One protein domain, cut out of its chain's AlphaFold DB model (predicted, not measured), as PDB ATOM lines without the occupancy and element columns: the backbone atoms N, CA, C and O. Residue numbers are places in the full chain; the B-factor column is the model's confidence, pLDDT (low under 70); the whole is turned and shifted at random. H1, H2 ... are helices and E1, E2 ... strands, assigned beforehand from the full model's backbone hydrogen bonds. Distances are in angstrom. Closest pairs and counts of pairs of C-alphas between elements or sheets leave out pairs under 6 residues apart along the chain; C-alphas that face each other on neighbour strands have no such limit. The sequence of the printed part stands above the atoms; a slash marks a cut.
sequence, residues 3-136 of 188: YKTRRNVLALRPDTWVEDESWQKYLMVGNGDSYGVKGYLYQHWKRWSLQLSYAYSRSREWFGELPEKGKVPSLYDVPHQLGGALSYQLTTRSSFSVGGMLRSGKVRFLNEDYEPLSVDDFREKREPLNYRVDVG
ATOM      1  N   TYR A   3     139.728 130.259 -27.109       97.31
ATOM      2  CA  TYR A   3     138.591 129.705 -26.385       97.31
ATOM      3  C   TYR A   3     137.903 128.680 -27.295       97.31
ATOM      4  O   TYR A   3     137.700 128.940 -28.479       97.31
ATOM      5  N   LYS A   4     137.591 127.497 -26.768       97.12
ATOM      6  CA  LYS A   4     136.988 126.379 -27.499       97.12
ATOM      7  C   LYS A   4     135.898 125.746 -26.648       97.12
ATOM      8  O   LYS A   4     136.124 125.434 -25.484       97.12
ATOM      9  N   THR A   5     134.752 125.475 -27.257       97.00
ATOM     10  CA  THR A   5     133.678 124.668 -26.666       97.00
ATOM     11  C   THR A   5     133.659 123.278 -27.293       97.00
ATOM     12  O   THR A   5     133.981 123.117 -28.471       97.00
ATOM     13  N   ARG A   6     133.277 122.267 -26.518       95.69
ATOM     14  CA  ARG A   6     133.178 120.863 -26.923       95.69
ATOM     15  C   ARG A   6     131.818 120.328 -26.482       95.69
ATOM     16  O   ARG A   6     131.391 120.602 -25.364       95.69
ATOM     17  N   ARG A   7     131.149 119.592 -27.367       95.56
ATOM     18  CA  ARG A   7     129.858 118.943 -27.105       95.56
ATOM     19  C   ARG A   7     130.002 117.442 -27.299       95.56
ATOM     20  O   ARG A   7     130.831 117.035 -28.110       95.56
ATOM     21  N   ASN A   8     129.197 116.661 -26.586       93.62
ATOM     22  CA  ASN A   8     129.182 115.196 -26.656       93.62
ATOM     23  C   ASN A   8     130.561 114.569 -26.377       93.62
ATOM     24  O   ASN A   8     131.028 113.696 -27.103       93.62
ATOM     25  N   VAL A   9     131.244 115.065 -25.342       92.56
ATOM     26  CA  VAL A   9     132.521 114.512 -24.881       92.56
ATOM     27  C   VAL A   9     132.250 113.216 -24.126       92.56
ATOM     28  O   VAL A   9     131.373 113.187 -23.268       92.56
ATOM     29  N   LEU A  10     133.014 112.172 -24.434       91.31
ATOM     30  CA  LEU A  10     132.928 110.877 -23.767       91.31
ATOM     31  C   LEU A  10     133.979 110.774 -22.662       91.31
ATOM     32  O   LEU A  10     135.129 111.172 -22.856       91.31
ATOM     33  N   ALA A  11     133.586 110.215 -21.523       88.94
ATOM     34  CA  ALA A  11     134.495 109.835 -20.449       88.94
ATOM     35  C   ALA A  11     134.070 108.497 -19.839       88.94
ATOM     36  O   ALA A  11     132.896 108.141 -19.896       88.94
ATOM     37  N   LEU A  12     135.022 107.769 -19.256       86.69
ATOM     38  CA  LEU A  12     134.728 106.567 -18.476       86.69
ATOM     39  C   LEU A  12     134.075 106.952 -17.150       86.69
ATOM     40  O   LEU A  12     134.561 107.877 -16.491       86.69
ATOM     41  N   ARG A  13     133.004 106.245 -16.779       86.19
ATOM     42  CA  ARG A  13     132.347 106.361 -15.472       86.19
ATOM     43  C   ARG A  13     133.346 106.037 -14.350       86.19
ATOM     44  O   ARG A  13     134.094 105.065 -14.490       86.19
ATOM     45  N   PRO A  14     133.382 106.827 -13.259       80.50
ATOM     46  CA  PRO A  14     134.105 106.422 -12.054       80.50
ATOM     47  C   PRO A  14     133.543 105.092 -11.531       80.50
ATOM     48  O   PRO A  14     132.416 104.729 -11.872       80.50
ATOM     49  N   ASP A  15     134.327 104.368 -10.735       72.25
ATOM     50  CA  ASP A  15     133.904 103.109 -10.094       72.25
ATOM     51  C   ASP A  15     133.419 101.997 -11.045       72.25
ATOM     52  O   ASP A  15     132.681 101.101 -10.638       72.25
ATOM     53  N   THR A  16     133.827 102.017 -12.320       69.56
ATOM     54  CA  THR A  16     133.455 100.961 -13.274       69.56
ATOM     55  C   THR A  16     134.658 100.237 -13.868       69.56
ATOM     56  O   THR A  16     135.597 100.857 -14.368       69.56
ATOM     57  N   TRP A  17     134.596  98.903 -13.845       67.12
ATOM     58  CA  TRP A  17     135.534  98.006 -14.517       67.12
ATOM     59  C   TRP A  17     134.936  97.512 -15.832       67.12
ATOM     60  O   TRP A  17     133.772  97.110 -15.883       67.12
ATOM     61  N   VAL A  18     135.725  97.550 -16.906       71.94
ATOM     62  CA  VAL A  18     135.303  97.029 -18.211       71.94
ATOM     63  C   VAL A  18     135.382  95.505 -18.172       71.94
ATOM     64  O   VAL A  18     136.468  94.936 -18.218       71.94
ATOM     65  N   GLU A  19     134.228  94.856 -18.065       71.75
ATOM     66  CA  GLU A  19     134.084  93.405 -17.878       71.75
ATOM     67  C   GLU A  19     133.473  92.710 -19.104       71.75
ATOM     68  O   GLU A  19     133.638  91.504 -19.268       71.75
ATOM     69  N   ASP A  20     132.783  93.446 -19.983       78.31
ATOM     70  CA  ASP A  20     132.137  92.888 -21.173       78.31
ATOM     71  C   ASP A  20     132.103  93.859 -22.372       78.31
ATOM     72  O   ASP A  20     132.551  95.006 -22.306       78.31
ATOM     73  N   GLU A  21     131.550  93.389 -23.495       75.38
ATOM     74  CA  GLU A  21     131.427  94.152 -24.745       75.38
ATOM     75  C   GLU A  21     130.339  95.244 -24.703       75.38
ATOM     76  O   GLU A  21     130.197  96.018 -25.655       75.38
ATOM     77  N   SER A  22     129.576  95.366 -23.610       80.56
ATOM     78  CA  SER A  22     128.479  96.336 -23.488       80.56
ATOM     79  C   SER A  22     128.974  97.726 -23.062       80.56
ATOM     80  O   SER A  22     128.513  98.335 -22.099       80.56
ATOM     81  N   TRP A  23     129.906  98.269 -23.849       78.00
ATOM     82  CA  TRP A  23     130.679  99.495 -23.602       78.00
ATOM     83  C   TRP A  23     129.861 100.733 -23.194       78.00
ATOM     84  O   TRP A  23     130.359 101.614 -22.494       78.00
ATOM     85  N   GLN A  24     128.593 100.808 -23.602       79.56
ATOM     86  CA  GLN A  24     127.673 101.906 -23.290       79.56
ATOM     87  C   GLN A  24     127.463 102.089 -21.779       79.56
ATOM     88  O   GLN A  24     127.250 103.208 -21.309       79.56
ATOM     89  N   LYS A  25     127.567 101.009 -20.994       81.31
ATOM     90  CA  LYS A  25     127.417 101.068 -19.534       81.31
ATOM     91  C   LYS A  25     128.645 101.638 -18.813       81.31
ATOM     92  O   LYS A  25     128.546 101.981 -17.640       81.31
ATOM     93  N   TYR A  26     129.756 101.835 -19.521       84.31
ATOM     94  CA  TYR A  26     130.994 102.389 -18.965       84.31
ATOM     95  C   TYR A  26     131.249 103.840 -19.366       84.31
ATOM     96  O   TYR A  26     132.136 104.479 -18.811       84.31
ATOM     97  N   LEU A  27     130.487 104.379 -20.322       87.88
ATOM     98  CA  LEU A  27     130.685 105.734 -20.825       87.88
ATOM     99  C   LEU A  27     129.624 106.696 -20.309       87.88
ATOM    100  O   LEU A  27     128.435 106.390 -20.322       87.88
ATOM    101  N   MET A  28     130.073 107.894 -19.957       90.81
ATOM    102  CA  MET A  28     129.233 109.060 -19.728       90.81
ATOM    103  C   MET A  28     129.447 110.106 -20.819       90.81
ATOM    104  O   MET A  28     130.549 110.260 -21.360       90.81
ATOM    105  N   VAL A  29     128.380 110.842 -21.124       93.94
ATOM    106  CA  VAL A  29     128.384 111.918 -22.121       93.94
ATOM    107  C   VAL A  29     128.302 113.270 -21.422       93.94
ATOM    108  O   VAL A  29     127.476 113.502 -20.539       93.94
ATOM    109  N   GLY A  30     129.164 114.193 -21.836       94.06
ATOM    110  CA  GLY A  30     129.251 115.525 -21.262       94.06
ATOM    111  C   GLY A  30     129.528 116.617 -22.282       94.06
ATOM    112  O   GLY A  30     129.584 116.410 -23.497       94.06
ATOM    113  N   ASN A  31     129.728 117.819 -21.763       96.88
ATOM    114  CA  ASN A  31     130.196 118.971 -22.522       96.88
ATOM    115  C   ASN A  31     131.492 119.488 -21.901       96.88
ATOM    116  O   ASN A  31     131.846 119.138 -20.777       96.88
ATOM    117  N   GLY A  32     132.219 120.324 -22.631       96.75
ATOM    118  CA  GLY A  32     133.461 120.887 -22.131       96.75
ATOM    119  C   GLY A  32     133.782 122.248 -22.712       96.75
ATOM    120  O   GLY A  32     133.313 122.632 -23.782       96.75
ATOM    121  N   ASP A  33     134.646 122.971 -22.017       97.38
ATOM    122  CA  ASP A  33     135.279 124.183 -22.515       97.38
ATOM    123  C   ASP A  33     136.795 124.098 -22.337       97.38
ATOM    124  O   ASP A  33     137.318 123.293 -21.562       97.38
ATOM    125  N   SER A  34     137.521 124.861 -23.140       97.12
ATOM    126  CA  SER A  34     138.966 124.978 -23.036       97.12
ATOM    127  C   SER A  34     139.386 126.382 -23.424       97.12
ATOM    128  O   SER A  34     138.895 126.932 -24.407       97.12
ATOM    129  N   TYR A  35     140.324 126.960 -22.693       97.31
ATOM    130  CA  TYR A  35     140.857 128.282 -22.989       97.31
ATOM    131  C   TYR A  35     142.320 128.363 -22.611       97.31
ATOM    132  O   TYR A  35     142.811 127.585 -21.793       97.31
ATOM    133  N   GLY A  36     143.025 129.306 -23.219       97.75
ATOM    134  CA  GLY A  36     144.426 129.471 -22.904       97.75
ATOM    135  C   GLY A  36     145.134 130.560 -23.680       97.75
ATOM    136  O   GLY A  36     144.640 131.141 -24.653       97.75
ATOM    137  N   VAL A  37     146.353 130.809 -23.233       97.94
ATOM    138  CA  VAL A  37     147.300 131.739 -23.826       97.94
ATOM    139  C   VAL A  37     148.657 131.059 -23.909       97.94
ATOM    140  O   VAL A  37     149.035 130.277 -23.040       97.94
ATOM    141  N   LYS A  38     149.377 131.329 -24.994       97.25
ATOM    142  CA  LYS A  38     150.738 130.848 -25.204       97.25
ATOM    143  C   LYS A  38     151.598 132.030 -25.609       97.25
ATOM    144  O   LYS A  38     151.148 132.864 -26.393       97.25
ATOM    145  N   GLY A  39     152.798 132.085 -25.060       97.75
ATOM    146  CA  GLY A  39     153.822 133.064 -25.375       97.75
ATOM    147  C   GLY A  39     155.114 132.354 -25.742       97.75
ATOM    148  O   GLY A  39     155.422 131.283 -25.217       97.75
ATOM    149  N   TYR A  40     155.858 132.959 -26.656       97.81
ATOM    150  CA  TYR A  40     157.184 132.512 -27.042       97.81
ATOM    151  C   TYR A  40     158.099 133.726 -27.126       97.81
ATOM    152  O   TYR A  40     157.726 134.750 -27.697       97.81
ATOM    153  N   LEU A  41     159.284 133.596 -26.548       97.94
ATOM    154  CA  LEU A  41     160.353 134.572 -26.590       97.94
ATOM    155  C   LEU A  41     161.575 133.899 -27.203       97.94
ATOM    156  O   LEU A  41     162.052 132.874 -26.715       97.94
ATOM    157  N   TYR A  42     162.094 134.522 -28.251       97.88
ATOM    158  CA  TYR A  42     163.363 134.162 -28.849       97.88
ATOM    159  C   TYR A  42     164.267 135.377 -28.832       97.88
ATOM    160  O   TYR A  42     163.921 136.410 -29.403       97.88
ATOM    161  N   GLN A  43     165.417 135.243 -28.186       97.38
ATOM    162  CA  GLN A  43     166.392 136.312 -28.097       97.38
ATOM    163  C   GLN A  43     167.759 135.789 -28.508       97.38
ATOM    164  O   GLN A  43     168.257 134.801 -27.969       97.38
ATOM    165  N   HIS A  44     168.371 136.469 -29.470       96.06
ATOM    166  CA  HIS A  44     169.694 136.137 -29.966       96.06
ATOM    167  C   HIS A  44     170.649 137.301 -29.713       96.06
ATOM    168  O   HIS A  44     170.434 138.424 -30.163       96.06
ATOM    169  N   TRP A  45     171.739 137.007 -29.022       94.88
ATOM    170  CA  TRP A  45     172.889 137.879 -28.844       94.88
ATOM    171  C   TRP A  45     174.107 137.263 -29.533       94.88
ATOM    172  O   TRP A  45     174.075 136.131 -29.998       94.88
ATOM    173  N   LYS A  46     175.229 137.987 -29.560       93.69
ATOM    174  CA  LYS A  46     176.428 137.614 -30.332       93.69
ATOM    175  C   LYS A  46     176.875 136.152 -30.185       93.69
ATOM    176  O   LYS A  46     177.281 135.552 -31.169       93.69
ATOM    177  N   ARG A  47     176.856 135.608 -28.965       95.50
ATOM    178  CA  ARG A  47     177.202 134.201 -28.679       95.50
ATOM    179  C   ARG A  47     176.122 133.457 -27.903       95.50
ATOM    180  O   ARG A  47     176.329 132.299 -27.573       95.50
ATOM    181  N   TRP A  48     175.010 134.107 -27.579       96.81
ATOM    182  CA  TRP A  48     173.974 133.534 -26.724       96.81
ATOM    183  C   TRP A  48     172.663 133.476 -27.485       96.81
ATOM    184  O   TRP A  48     172.282 134.449 -28.123       96.81
ATOM    185  N   SER A  49     171.947 132.368 -27.378       97.00
ATOM    186  CA  SER A  49     170.575 132.254 -27.859       97.00
ATOM    187  C   SER A  49     169.709 131.775 -26.710       97.00
ATOM    188  O   SER A  49     169.993 130.740 -26.119       97.00
ATOM    189  N   LEU A  50     168.649 132.512 -26.415       97.88
ATOM    190  CA  LEU A  50     167.627 132.144 -25.450       97.88
ATOM    191  C   LEU A  50     166.332 131.844 -26.197       97.88
ATOM    192  O   LEU A  50     165.882 132.638 -27.021       97.88
ATOM    193  N   GLN A  51     165.734 130.705 -25.884       98.12
ATOM    194  CA  GLN A  51     164.374 130.364 -26.270       98.12
ATOM    195  C   GLN A  51     163.584 130.114 -24.998       98.12
ATOM    196  O   GLN A  51     164.032 129.357 -24.141       98.12
ATOM    197  N   LEU A  52     162.421 130.735 -24.872       98.19
ATOM    198  CA  LEU A  52     161.520 130.542 -23.748       98.19
ATOM    199  C   LEU A  52     160.098 130.431 -24.289       98.19
ATOM    200  O   LEU A  52     159.668 131.251 -25.095       98.19
ATOM    201  N   SER A  53     159.358 129.422 -23.857       98.12
ATOM    202  CA  SER A  53     157.954 129.230 -24.193       98.12
ATOM    203  C   SER A  53     157.150 129.042 -22.921       98.12
ATOM    204  O   SER A  53     157.562 128.333 -22.008       98.12
ATOM    205  N   TYR A  54     155.982 129.668 -22.858       98.00
ATOM    206  CA  TYR A  54     155.048 129.465 -21.762       98.00
ATOM    207  C   TYR A  54     153.639 129.300 -22.306       98.00
ATOM    208  O   TYR A  54     153.194 130.066 -23.161       98.00
ATOM    209  N   ALA A  55     152.926 128.308 -21.796       97.94
ATOM    210  CA  ALA A  55     151.533 128.062 -22.094       97.94
ATOM    211  C   ALA A  55     150.745 127.951 -20.793       97.94
ATOM    212  O   ALA A  55     151.059 127.133 -19.928       97.94
ATOM    213  N   TYR A  56     149.688 128.752 -20.701       97.75
ATOM    214  CA  TYR A  56     148.613 128.549 -19.748       97.75
ATOM    215  C   TYR A  56     147.389 128.035 -20.499       97.75
ATOM    216  O   TYR A  56     146.877 128.718 -21.389       97.75
ATOM    217  N   SER A  57     146.924 126.836 -20.167       96.81
ATOM    218  CA  SER A  57     145.774 126.209 -20.816       96.81
ATOM    219  C   SER A  57     144.918 125.465 -19.813       96.81
ATOM    220  O   SER A  57     145.392 124.530 -19.183       96.81
ATOM    221  N   ARG A  58     143.641 125.829 -19.713       96.94
ATOM    222  CA  ARG A  58     142.659 125.114 -18.898       96.94
ATOM    223  C   ARG A  58     141.649 124.420 -19.790       96.94
ATOM    224  O   ARG A  58     141.146 125.008 -20.744       96.94
ATOM    225  N   SER A  59     141.342 123.180 -19.455       96.19
ATOM    226  CA  SER A  59     140.365 122.326 -20.109       96.19
ATOM    227  C   SER A  59     139.451 121.745 -19.043       96.19
ATOM    228  O   SER A  59     139.920 121.112 -18.100       96.19
ATOM    229  N   ARG A  60     138.147 121.985 -19.169       96.19
ATOM    230  CA  ARG A  60     137.135 121.537 -18.210       96.19
ATOM    231  C   ARG A  60     136.025 120.793 -18.923       96.19
ATOM    232  O   ARG A  60     135.722 121.090 -20.080       96.19
ATOM    233  N   GLU A  61     135.428 119.845 -18.228       96.00
ATOM    234  CA  GLU A  61     134.323 119.014 -18.689       96.00
ATOM    235  C   GLU A  61     133.277 118.918 -17.580       96.00
ATOM    236  O   GLU A  61     133.586 119.114 -16.408       96.00
ATOM    237  N   TRP A  62     132.030 118.680 -17.956       95.50
ATOM    238  CA  TRP A  62     130.932 118.445 -17.029       95.50
ATOM    239  C   TRP A  62     129.968 117.445 -17.649       95.50
ATOM    240  O   TRP A  62     129.737 117.453 -18.865       95.50
ATOM    241  N   PHE A  63     129.413 116.589 -16.804       93.94
ATOM    242  CA  PHE A  63     128.624 115.434 -17.208       93.94
ATOM    243  C   PHE A  63     127.245 115.536 -16.570       93.94
ATOM    244  O   PHE A  63     127.135 115.870 -15.394       93.94
ATOM    245  N   GLY A  64     126.191 115.279 -17.348       90.31
ATOM    246  CA  GLY A  64     124.817 115.345 -16.832       90.31
ATOM    247  C   GLY A  64     124.532 114.289 -15.761       90.31
ATOM    248  O   GLY A  64     123.664 114.491 -14.923       90.31
ATOM    249  N   GLU A  65     125.295 113.196 -15.782       88.12
ATOM    250  CA  GLU A  65     125.218 112.086 -14.828       88.12
ATOM    251  C   GLU A  65     125.878 112.397 -13.474       88.12
ATOM    252  O   GLU A  65     125.615 111.689 -12.513       88.12
ATOM    253  N   LEU A  66     126.705 113.451 -13.391       88.75
ATOM    254  CA  LEU A  66     127.399 113.893 -12.170       88.75
ATOM    255  C   LEU A  66     127.179 115.402 -11.946       88.75
ATOM    256  O   LEU A  66     128.126 116.196 -12.048       88.75
ATOM    257  N   PRO A  67     125.930 115.846 -11.711       88.00
ATOM    258  CA  PRO A  67     125.608 117.265 -11.599       88.00
ATOM    259  C   PRO A  67     126.283 117.928 -10.391       88.00
ATOM    260  O   PRO A  67     126.682 119.090 -10.493       88.00
ATOM    261  N   GLU A  68     126.476 117.203  -9.282       89.88
ATOM    262  CA  GLU A  68     127.129 117.722  -8.074       89.88
ATOM    263  C   GLU A  68     128.595 118.126  -8.289       89.88
ATOM    264  O   GLU A  68     129.082 119.045  -7.631       89.88
ATOM    265  N   LYS A  69     129.293 117.508  -9.251       88.69
ATOM    266  CA  LYS A  69     130.698 117.821  -9.563       88.69
ATOM    267  C   LYS A  69     130.867 119.075 -10.422       88.69
ATOM    268  O   LYS A  69     131.956 119.651 -10.478       88.69
ATOM    269  N   GLY A  70     129.811 119.520 -11.105       92.38
ATOM    270  CA  GLY A  70     129.865 120.683 -11.987       92.38
ATOM    271  C   GLY A  70     130.995 120.587 -13.025       92.38
ATOM    272  O   GLY A  70     131.125 119.595 -13.739       92.38
ATOM    273  N   LYS A  71     131.809 121.647 -13.145       94.56
ATOM    274  CA  LYS A  71     132.943 121.695 -14.086       94.56
ATOM    275  C   LYS A  71     134.208 121.109 -13.459       94.56
ATOM    276  O   LYS A  71     134.930 121.813 -12.755       94.56
ATOM    277  N   VAL A  72     134.539 119.882 -13.835       94.69
ATOM    278  CA  VAL A  72     135.789 119.209 -13.460       94.69
ATOM    279  C   VAL A  72     136.881 119.435 -14.510       94.69
ATOM    280  O   VAL A  72     136.575 119.721 -15.672       94.69
ATOM    281  N   PRO A  73     138.175 119.335 -14.165       95.19
ATOM    282  CA  PRO A  73     139.243 119.316 -15.163       95.19
ATOM    283  C   PRO A  73     139.032 118.204 -16.202       95.19
ATOM    284  O   PRO A  73     138.494 117.151 -15.894       95.19
ATOM    285  N   SER A  74     139.454 118.403 -17.447       93.31
ATOM    286  CA  SER A  74     139.578 117.298 -18.408       93.31
ATOM    287  C   SER A  74     140.700 116.353 -17.971       93.31
ATOM    288  O   SER A  74     141.653 116.796 -17.332       93.31
ATOM    289  N   LEU A  75     140.642 115.081 -18.371       90.44
ATOM    290  CA  LEU A  75     141.703 114.104 -18.092       90.44
ATOM    291  C   LEU A  75     143.088 114.597 -18.562       90.44
ATOM    292  O   LEU A  75     144.090 114.437 -17.872       90.44
ATOM    293  N   TYR A  76     143.128 115.285 -19.704       89.81
ATOM    294  CA  TYR A  76     144.358 115.828 -20.291       89.81
ATOM    295  C   TYR A  76     144.633 117.291 -19.907       89.81
ATOM    296  O   TYR A  76     145.415 117.977 -20.568       89.81
ATOM    297  N   ASP A  77     143.971 117.813 -18.872       94.50
ATOM    298  CA  ASP A  77     144.171 119.189 -18.425       94.50
ATOM    299  C   ASP A  77     145.538 119.368 -17.749       94.50
ATOM    300  O   ASP A  77     145.747 118.930 -16.616       94.50
ATOM    301  N   VAL A  78     146.449 120.074 -18.424       94.75
ATOM    302  CA  VAL A  78     147.767 120.474 -17.906       94.75
ATOM    303  C   VAL A  78     147.845 122.009 -17.902       94.75
ATOM    304  O   VAL A  78     148.149 122.600 -18.943       94.75
ATOM    305  N   PRO A  79     147.557 122.661 -16.756       95.50
ATOM    306  CA  PRO A  79     147.390 124.111 -16.662       95.50
ATOM    307  C   PRO A  79     148.584 124.943 -17.102       95.50
ATOM    308  O   PRO A  79     148.412 125.891 -17.862       95.50
ATOM    309  N   HIS A  80     149.779 124.603 -16.623       97.25
ATOM    310  CA  HIS A  80     150.994 125.362 -16.882       97.25
ATOM    311  C   HIS A  80     152.014 124.482 -17.589       97.25
ATOM    312  O   HIS A  80     152.275 123.362 -17.150       97.25
ATOM    313  N   GLN A  81     152.604 125.004 -18.661       96.94
ATOM    314  CA  GLN A  81     153.744 124.402 -19.345       96.94
ATOM    315  C   GLN A  81     154.762 125.496 -19.660       96.94
ATOM    316  O   GLN A  81     154.429 126.503 -20.280       96.94
ATOM    317  N   LEU A  82     155.994 125.294 -19.222       97.44
ATOM    318  CA  LEU A  82     157.137 126.167 -19.422       97.44
ATOM    319  C   LEU A  82     158.225 125.354 -20.121       97.44
ATOM    320  O   LEU A  82     158.575 124.269 -19.670       97.44
ATOM    321  N   GLY A  83     158.760 125.876 -21.214       97.19
ATOM    322  CA  GLY A  83     159.912 125.320 -21.908       97.19
ATOM    323  C   GLY A  83     160.981 126.387 -22.056       97.19
ATOM    324  O   GLY A  83     160.673 127.564 -22.235       97.19
ATOM    325  N   GLY A  84     162.245 125.992 -21.987       97.69
ATOM    326  CA  GLY A  84     163.339 126.933 -22.149       97.69
ATOM    327  C   GLY A  84     164.611 126.274 -22.640       97.69
ATOM    328  O   GLY A  84     164.865 125.108 -22.357       97.69
ATOM    329  N   ALA A  85     165.422 127.024 -23.373       97.75
ATOM    330  CA  ALA A  85     166.767 126.626 -23.747       97.75
ATOM    331  C   ALA A  85     167.675 127.851 -23.838       97.75
ATOM    332  O   ALA A  85     167.331 128.849 -24.470       97.75
ATOM    333  N   LEU A  86     168.852 127.747 -23.232       97.75
ATOM    334  CA  LEU A  86     169.943 128.693 -23.351       97.75
ATOM    335  C   LEU A  86     171.104 128.009 -24.069       97.75
ATOM    336  O   LEU A  86     171.633 126.998 -23.609       97.75
ATOM    337  N   SER A  87     171.514 128.584 -25.189       97.50
ATOM    338  CA  SER A  87     172.626 128.105 -25.998       97.50
ATOM    339  C   SER A  87     173.762 129.115 -25.996       97.50
ATOM    340  O   SER A  87     173.535 130.307 -26.189       97.50
ATOM    341  N   TYR A  88     174.988 128.626 -25.838       96.94
ATOM    342  CA  TYR A  88     176.218 129.388 -25.959       96.94
ATOM    343  C   TYR A  88     177.063 128.889 -27.131       96.94
ATOM    344  O   TYR A  88     177.377 127.703 -27.251       96.94
ATOM    345  N   GLN A  89     177.473 129.808 -27.993       96.31
ATOM    346  CA  GLN A  89     178.348 129.545 -29.120       96.31
ATOM    347  C   GLN A  89     179.815 129.562 -28.665       96.31
ATOM    348  O   GLN A  89     180.419 130.621 -28.487       96.31
ATOM    349  N   LEU A  90     180.390 128.367 -28.501       93.19
ATOM    350  CA  LEU A  90     181.789 128.152 -28.118       93.19
ATOM    351  C   LEU A  90     182.749 128.603 -29.228       93.19
ATOM    352  O   LEU A  90     183.755 129.256 -28.968       93.19
ATOM    353  N   THR A  91     182.427 128.260 -30.477       92.12
ATOM    354  CA  THR A  91     183.205 128.629 -31.671       92.12
ATOM    355  C   THR A  91     182.263 128.956 -32.828       92.12
ATOM    356  O   THR A  91     181.057 128.751 -32.739       92.12
ATOM    357  N   THR A  92     182.789 129.382 -33.977       89.31
ATOM    358  CA  THR A  92     181.974 129.569 -35.195       89.31
ATOM    359  C   THR A  92     181.258 128.294 -35.661       89.31
ATOM    360  O   THR A  92     180.331 128.379 -36.462       89.31
ATOM    361  N   ARG A  93     181.660 127.121 -35.153       92.56
ATOM    362  CA  ARG A  93     181.140 125.803 -35.538       92.56
ATOM    363  C   ARG A  93     180.516 125.030 -34.383       92.56
ATOM    364  O   ARG A  93     179.826 124.054 -34.639       92.56
ATOM    365  N   SER A  94     180.752 125.432 -33.141       95.50
ATOM    366  CA  SER A  94     180.382 124.666 -31.952       95.50
ATOM    367  C   SER A  94     179.453 125.466 -31.054       95.50
ATOM    368  O   SER A  94     179.743 126.620 -30.736       95.50
ATOM    369  N   SER A  95     178.392 124.828 -30.575       96.12
ATOM    370  CA  SER A  95     177.481 125.394 -29.584       96.12
ATOM    371  C   SER A  95     177.167 124.388 -28.488       96.12
ATOM    372  O   SER A  95     176.983 123.204 -28.762       96.12
ATOM    373  N   PHE A  96     177.046 124.883 -27.270       97.12
ATOM    374  CA  PHE A  96     176.568 124.144 -26.113       97.12
ATOM    375  C   PHE A  96     175.202 124.686 -25.703       97.12
ATOM    376  O   PHE A  96     174.978 125.888 -25.803       97.12
ATOM    377  N   SER A  97     174.302 123.827 -25.250       96.94
ATOM    378  CA  SER A  97     172.936 124.188 -24.890       96.94
ATOM    379  C   SER A  97     172.533 123.505 -23.597       96.94
ATOM    380  O   SER A  97     172.754 122.307 -23.434       96.94
ATOM    381  N   VAL A  98     171.880 124.263 -22.727       97.38
ATOM    382  CA  VAL A  98     171.149 123.747 -21.571       97.38
ATOM    383  C   VAL A  98     169.703 124.156 -21.753       97.38
ATOM    384  O   VAL A  98     169.412 125.325 -21.992       97.38
ATOM    385  N   GLY A  99     168.793 123.203 -21.678       96.50
ATOM    386  CA  GLY A  99     167.373 123.470 -21.807       96.50
ATOM    387  C   GLY A  99     166.558 122.558 -20.925       96.50
ATOM    388  O   GLY A  99     167.095 121.783 -20.144       96.50
ATOM    389  N   GLY A 100     165.248 122.678 -21.023       94.44
ATOM    390  CA  GLY A 100     164.361 121.884 -20.210       94.44
ATOM    391  C   GLY A 100     162.909 122.266 -20.368       94.44
ATOM    392  O   GLY A 100     162.542 123.190 -21.104       94.44
ATOM    393  N   MET A 101     162.087 121.533 -19.636       94.88
ATOM    394  CA  MET A 101     160.662 121.776 -19.531       94.88
ATOM    395  C   MET A 101     160.189 121.602 -18.097       94.88
ATOM    396  O   MET A 101     160.784 120.872 -17.308       94.88
ATOM    397  N   LEU A 102     159.097 122.278 -17.784       94.81
ATOM    398  CA  LEU A 102     158.380 122.201 -16.527       94.81
ATOM    399  C   LEU A 102     156.890 122.263 -16.839       94.81
ATOM    400  O   LEU A 102     156.442 123.102 -17.616       94.81
ATOM    401  N   ARG A 103     156.106 121.380 -16.236       94.81
ATOM    402  CA  ARG A 103     154.661 121.310 -16.448       94.81
ATOM    403  C   ARG A 103     153.943 120.916 -15.169       94.81
ATOM    404  O   ARG A 103     154.457 120.145 -14.361       94.81
ATOM    405  N   SER A 104     152.726 121.422 -15.005       95.12
ATOM    406  CA  SER A 104     151.809 120.914 -13.985       95.12
ATOM    407  C   SER A 104     151.557 119.415 -14.179       95.12
ATOM    408  O   SER A 104     151.598 118.912 -15.306       95.12
ATOM    409  N   GLY A 105     151.249 118.714 -13.091       91.50
ATOM    410  CA  GLY A 105     150.890 117.303 -13.159       91.50
ATOM    411  C   GLY A 105     149.570 117.053 -13.888       91.50
ATOM    412  O   GLY A 105     148.662 117.902 -13.907       91.50
ATOM    413  N   LYS A 106     149.487 115.870 -14.500       91.00
ATOM    414  CA  LYS A 106     148.281 115.370 -15.168       91.00
ATOM    415  C   LYS A 106     147.207 115.044 -14.131       91.00
ATOM    416  O   LYS A 106     147.509 114.834 -12.958       91.00
ATOM    417  N   VAL A 107     145.948 115.030 -14.556       91.25
ATOM    418  CA  VAL A 107     144.850 114.537 -13.716       91.25
ATOM    419  C   VAL A 107     145.001 113.024 -13.579       91.25
ATOM    420  O   VAL A 107     145.190 112.343 -14.584       91.25
ATOM    421  N   ARG A 108     144.939 112.506 -12.348       85.50
ATOM    422  CA  ARG A 108     145.028 111.062 -12.107       85.50
ATOM    423  C   ARG A 108     143.695 110.411 -12.463       85.50
ATOM    424  O   ARG A 108     142.637 110.939 -12.131       85.50
ATOM    425  N   PHE A 109     143.772 109.277 -13.149       77.38
ATOM    426  CA  PHE A 109     142.614 108.428 -13.435       77.38
ATOM    427  C   PHE A 109     142.495 107.261 -12.447       77.38
ATOM    428  O   PHE A 109     141.387 106.839 -12.133       77.38
ATOM    429  N   LEU A 110     143.635 106.787 -11.940       78.00
ATOM    430  CA  LEU A 110     143.742 105.680 -10.993       78.00
ATOM    431  C   LEU A 110     144.284 106.169  -9.641       78.00
ATOM    432  O   LEU A 110     144.997 107.184  -9.578       78.00
ATOM    433  N   ASN A 111     143.953 105.440  -8.576       73.69
ATOM    434  CA  ASN A 111     144.529 105.616  -7.244       73.69
ATOM    435  C   ASN A 111     145.972 105.054  -7.176       73.69
ATOM    436  O   ASN A 111     146.594 104.758  -8.197       73.69
ATOM    437  N   GLU A 112     146.559 104.996  -5.977       72.25
ATOM    438  CA  GLU A 112     147.928 104.480  -5.781       72.25
ATOM    439  C   GLU A 112     148.035 102.962  -5.964       72.25
ATOM    440  O   GLU A 112     149.096 102.478  -6.352       72.25
ATOM    441  N   ASP A 113     146.921 102.251  -5.803       74.75
ATOM    442  CA  ASP A 113     146.789 100.804  -5.965       74.75
ATOM    443  C   ASP A 113     146.347 100.401  -7.388       74.75
ATOM    444  O   ASP A 113     146.007  99.248  -7.639       74.75
ATOM    445  N   TYR A 114     146.391 101.339  -8.347       71.06
ATOM    446  CA  TYR A 114     145.967 101.162  -9.747       71.06
ATOM    447  C   TYR A 114     144.476 100.841  -9.941       71.06
ATOM    448  O   TYR A 114     144.070 100.363 -11.002       71.06
ATOM    449  N   GLU A 115     143.642 101.168  -8.963       76.25
ATOM    450  CA  GLU A 115     142.192 101.034  -9.050       76.25
ATOM    451  C   GLU A 115     141.543 102.347  -9.528       76.25
ATOM    452  O   GLU A 115     142.086 103.438  -9.299       76.25
ATOM    453  N   PRO A 116     140.384 102.279 -10.209       74.62
ATOM    454  CA  PRO A 116     139.591 103.449 -10.556       74.62
ATOM    455  C   PRO A 116     139.318 104.330  -9.337       74.62
ATOM    456  O   PRO A 116     139.031 103.844  -8.246       74.62
ATOM    457  N   LEU A 117     139.404 105.645  -9.531       76.75
ATOM    458  CA  LEU A 117     139.019 106.594  -8.492       76.75
ATOM    459  C   LEU A 117     137.508 106.545  -8.249       76.75
ATOM    460  O   LEU A 117     136.725 106.428  -9.200       76.75
ATOM    461  N   SER A 118     137.135 106.730  -6.981       80.56
ATOM    462  CA  SER A 118     135.743 106.877  -6.578       80.56
ATOM    463  C   SER A 118     135.082 108.082  -7.233       80.56
ATOM    464  O   SER A 118     135.754 109.028  -7.662       80.56
ATOM    465  N   VAL A 119     133.748 108.084  -7.270       81.25
ATOM    466  CA  VAL A 119     132.964 109.266  -7.671       81.25
ATOM    467  C   VAL A 119     133.439 110.524  -6.929       81.25
ATOM    468  O   VAL A 119     133.584 111.583  -7.545       81.25
ATOM    469  N   ASP A 120     133.749 110.410  -5.635       82.44
ATOM    470  CA  ASP A 120     134.214 111.532  -4.818       82.44
ATOM    471  C   ASP A 120     135.596 112.041  -5.237       82.44
ATOM    472  O   ASP A 120     135.801 113.250  -5.289       82.44
ATOM    473  N   ASP A 121     136.516 111.165  -5.630       84.38
ATOM    474  CA  ASP A 121     137.859 111.559  -6.068       84.38
ATOM    475  C   ASP A 121     137.950 111.886  -7.574       84.38
ATOM    476  O   ASP A 121     139.019 112.272  -8.074       84.38
ATOM    477  N   PHE A 122     136.851 111.735  -8.321       87.25
ATOM    478  CA  PHE A 122     136.822 111.851  -9.776       87.25
ATOM    479  C   PHE A 122     137.406 113.184 -10.264       87.25
ATOM    480  O   PHE A 122     136.794 114.248 -10.172       87.25
ATOM    481  N   ARG A 123     138.605 113.103 -10.862       87.19
ATOM    482  CA  ARG A 123     139.358 114.223 -11.461       87.19
ATOM    483  C   ARG A 123     139.775 115.329 -10.483       87.19
ATOM    484  O   ARG A 123     140.102 116.439 -10.918       87.19
ATOM    485  N   GLU A 124     139.830 115.021  -9.192       87.25
ATOM    486  CA  GLU A 124     140.282 115.960  -8.159       87.25
ATOM    487  C   GLU A 124     141.791 115.863  -7.903       87.25
ATOM    488  O   GLU A 124     142.463 116.869  -7.657       87.25
ATOM    489  N   LYS A 125     142.353 114.659  -8.045       88.62
ATOM    490  CA  LYS A 125     143.771 114.386  -7.798       88.62
ATOM    491  C   LYS A 125     144.624 114.608  -9.046       88.62
ATOM    492  O   LYS A 125     144.218 114.345 -10.181       88.62
ATOM    493  N   ARG A 126     145.851 115.081  -8.828       90.69
ATOM    494  CA  ARG A 126     146.857 115.299  -9.872       90.69
ATOM    495  C   ARG A 126     148.168 114.640  -9.507       90.69
ATOM    496  O   ARG A 126     148.487 114.474  -8.333       90.69
ATOM    497  N   GLU A 127     148.929 114.299 -10.530       90.12
ATOM    498  CA  GLU A 127     150.330 113.941 -10.370       90.12
ATOM    499  C   GLU A 127     151.141 115.141  -9.846       90.12
ATOM    500  O   GLU A 127     150.712 116.298  -9.970       90.12
ATOM    501  N   PRO A 128     152.330 114.900  -9.273       90.81
ATOM    502  CA  PRO A 128     153.258 115.966  -8.927       90.81
ATOM    503  C   PRO A 128     153.691 116.803 -10.138       90.81
ATOM    504  O   PRO A 128     153.526 116.422 -11.298       90.81
ATOM    505  N   LEU A 129     154.296 117.961  -9.858       92.12
ATOM    506  CA  LEU A 129     154.969 118.770 -10.873       92.12
ATOM    507  C   LEU A 129     156.010 117.918 -11.610       92.12
ATOM    508  O   LEU A 129     156.851 117.274 -10.981       92.12
ATOM    509  N   ASN A 130     155.981 117.977 -12.935       92.12
ATOM    510  CA  ASN A 130     156.930 117.285 -13.788       92.12
ATOM    511  C   ASN A 130     157.912 118.298 -14.382       92.12
ATOM    512  O   ASN A 130     157.510 119.355 -14.877       92.12
ATOM    513  N   TYR A 131     159.203 117.995 -14.303       92.75
ATOM    514  CA  TYR A 131     160.260 118.831 -14.850       92.75
ATOM    515  C   TYR A 131     161.414 117.988 -15.387       92.75
ATOM    516  O   TYR A 131     161.644 116.857 -14.958       92.75
ATOM    517  N   ARG A 132     162.152 118.561 -16.339       92.38
ATOM    518  CA  ARG A 132     163.303 117.925 -16.974       92.38
ATOM    519  C   ARG A 132     164.319 118.963 -17.412       92.38
ATOM    520  O   ARG A 132     163.941 119.967 -18.012       92.38
ATOM    521  N   VAL A 133     165.594 118.682 -17.170       94.12
ATOM    522  CA  VAL A 133     166.734 119.453 -17.672       94.12
ATOM    523  C   VAL A 133     167.553 118.594 -18.628       94.12
ATOM    524  O   VAL A 133     167.940 117.473 -18.307       94.12
ATOM    525  N   ASP A 134     167.842 119.158 -19.792       94.19
ATOM    526  CA  ASP A 134     168.539 118.538 -20.907       94.19
ATOM    527  C   ASP A 134     169.800 119.338 -21.238       94.19
ATOM    528  O   ASP A 134     169.820 120.572 -21.183       94.19
ATOM    529  N   VAL A 135     170.858 118.634 -21.632       96.00
ATOM    530  CA  VAL A 135     172.127 119.243 -22.034       96.00
ATOM    531  C   VAL A 135     172.532 118.714 -23.400       96.00
ATOM    532  O   VAL A 135     172.399 117.526 -23.688       96.00
ATOM    533  N   GLY A 136     173.034 119.591 -24.264       96.31
ATOM    534  CA  GLY A 136     173.423 119.224 -25.617       96.31
ATOM    535  C   GLY A 136     174.612 120.014 -26.137       96.31
ATOM    536  O   GLY A 136     174.815 121.183 -25.825       96.31
TER     537      GLY A 136
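This is residues 3 to 136 of the 188 residues of an uncharacterized protein of Phocaeicola plebeius (UniProt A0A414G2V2). One long, twisted sheet of six antiparallel strands makes the body, with the long hairpin E2 and E3 along its length. E1 pairs with the first half of E2 at one end, where the short helix H1 sits, while E4, E5 and E6 continue the sheet beside the first half of E3, toward the other end. The printed part has 134 residues, in the order E1, H1, E2, E3, E4, E5, E6; the sheet order is E1, E2, E3, E4, E5, E6, and the class is mostly strand. The whole is loose, with a radius of gyration of the C-alphas of 20.6 A, and elongated, spanning 64 by 34 by 26 A.

E1, residues 3 to 12, is an edge strand, antiparallel to E2, residues 27 to 44, at 133 degrees; N 4 and O 34 are 2.8 A apart, within hydrogen-bond range. E1 bends by 71 degrees at residue 8 and E2 by 73 degrees at residue 30. H1, residues 23 to 26, only grazes the sheet; it is too short for an O i to N i+4 pair, and its one O i to N i+3 pair is within range. E2 and E3, residues 48 to 63, form a hairpin at 167 degrees, with N 37 and O 56 2.8 A apart. E3 and E4, residues 80 to 89, form a hairpin at 167 degrees, with N 51 and O 85 2.8 A apart. Residues 60 to 61 of E3 also pair, antiparallel, with residues 72 to 73. E4 and E5, residues 94 to 103, form a hairpin, with N 86 and O 98 2.8 A apart. E5 and E6, residues 130 to 136, form a hairpin, with N 99 and O 134 2.9 A apart. E2, E3, E4, E5 and E6 make a meander, each strand the antiparallel neighbour of the one before. E1 and E6 are apart.

E1 begins with C-alpha 3 at (138.591, 129.705, -26.385) and is 24.8 A long. H1 measures 5.5 A. E2, 50.3 A, ends with C-alpha 44 at (169.694, 136.137, -29.966). E3 measures 49.7 A, E4 30.3 A and E5 30.2 A. E6, 20.4 A, ends with C-alpha 136 at (173.423, 119.224, -25.617).

The two C-alphas farthest apart, those of Ser 22 and Thr 91, are 64.1 A from each other. The printed part has no cut. The links E3 to E4, 16 residues, and E5 to E6, 26 residues, are long. The mean pLDDT of the printed part is 90.9, and residues 16 to 17 are under 70.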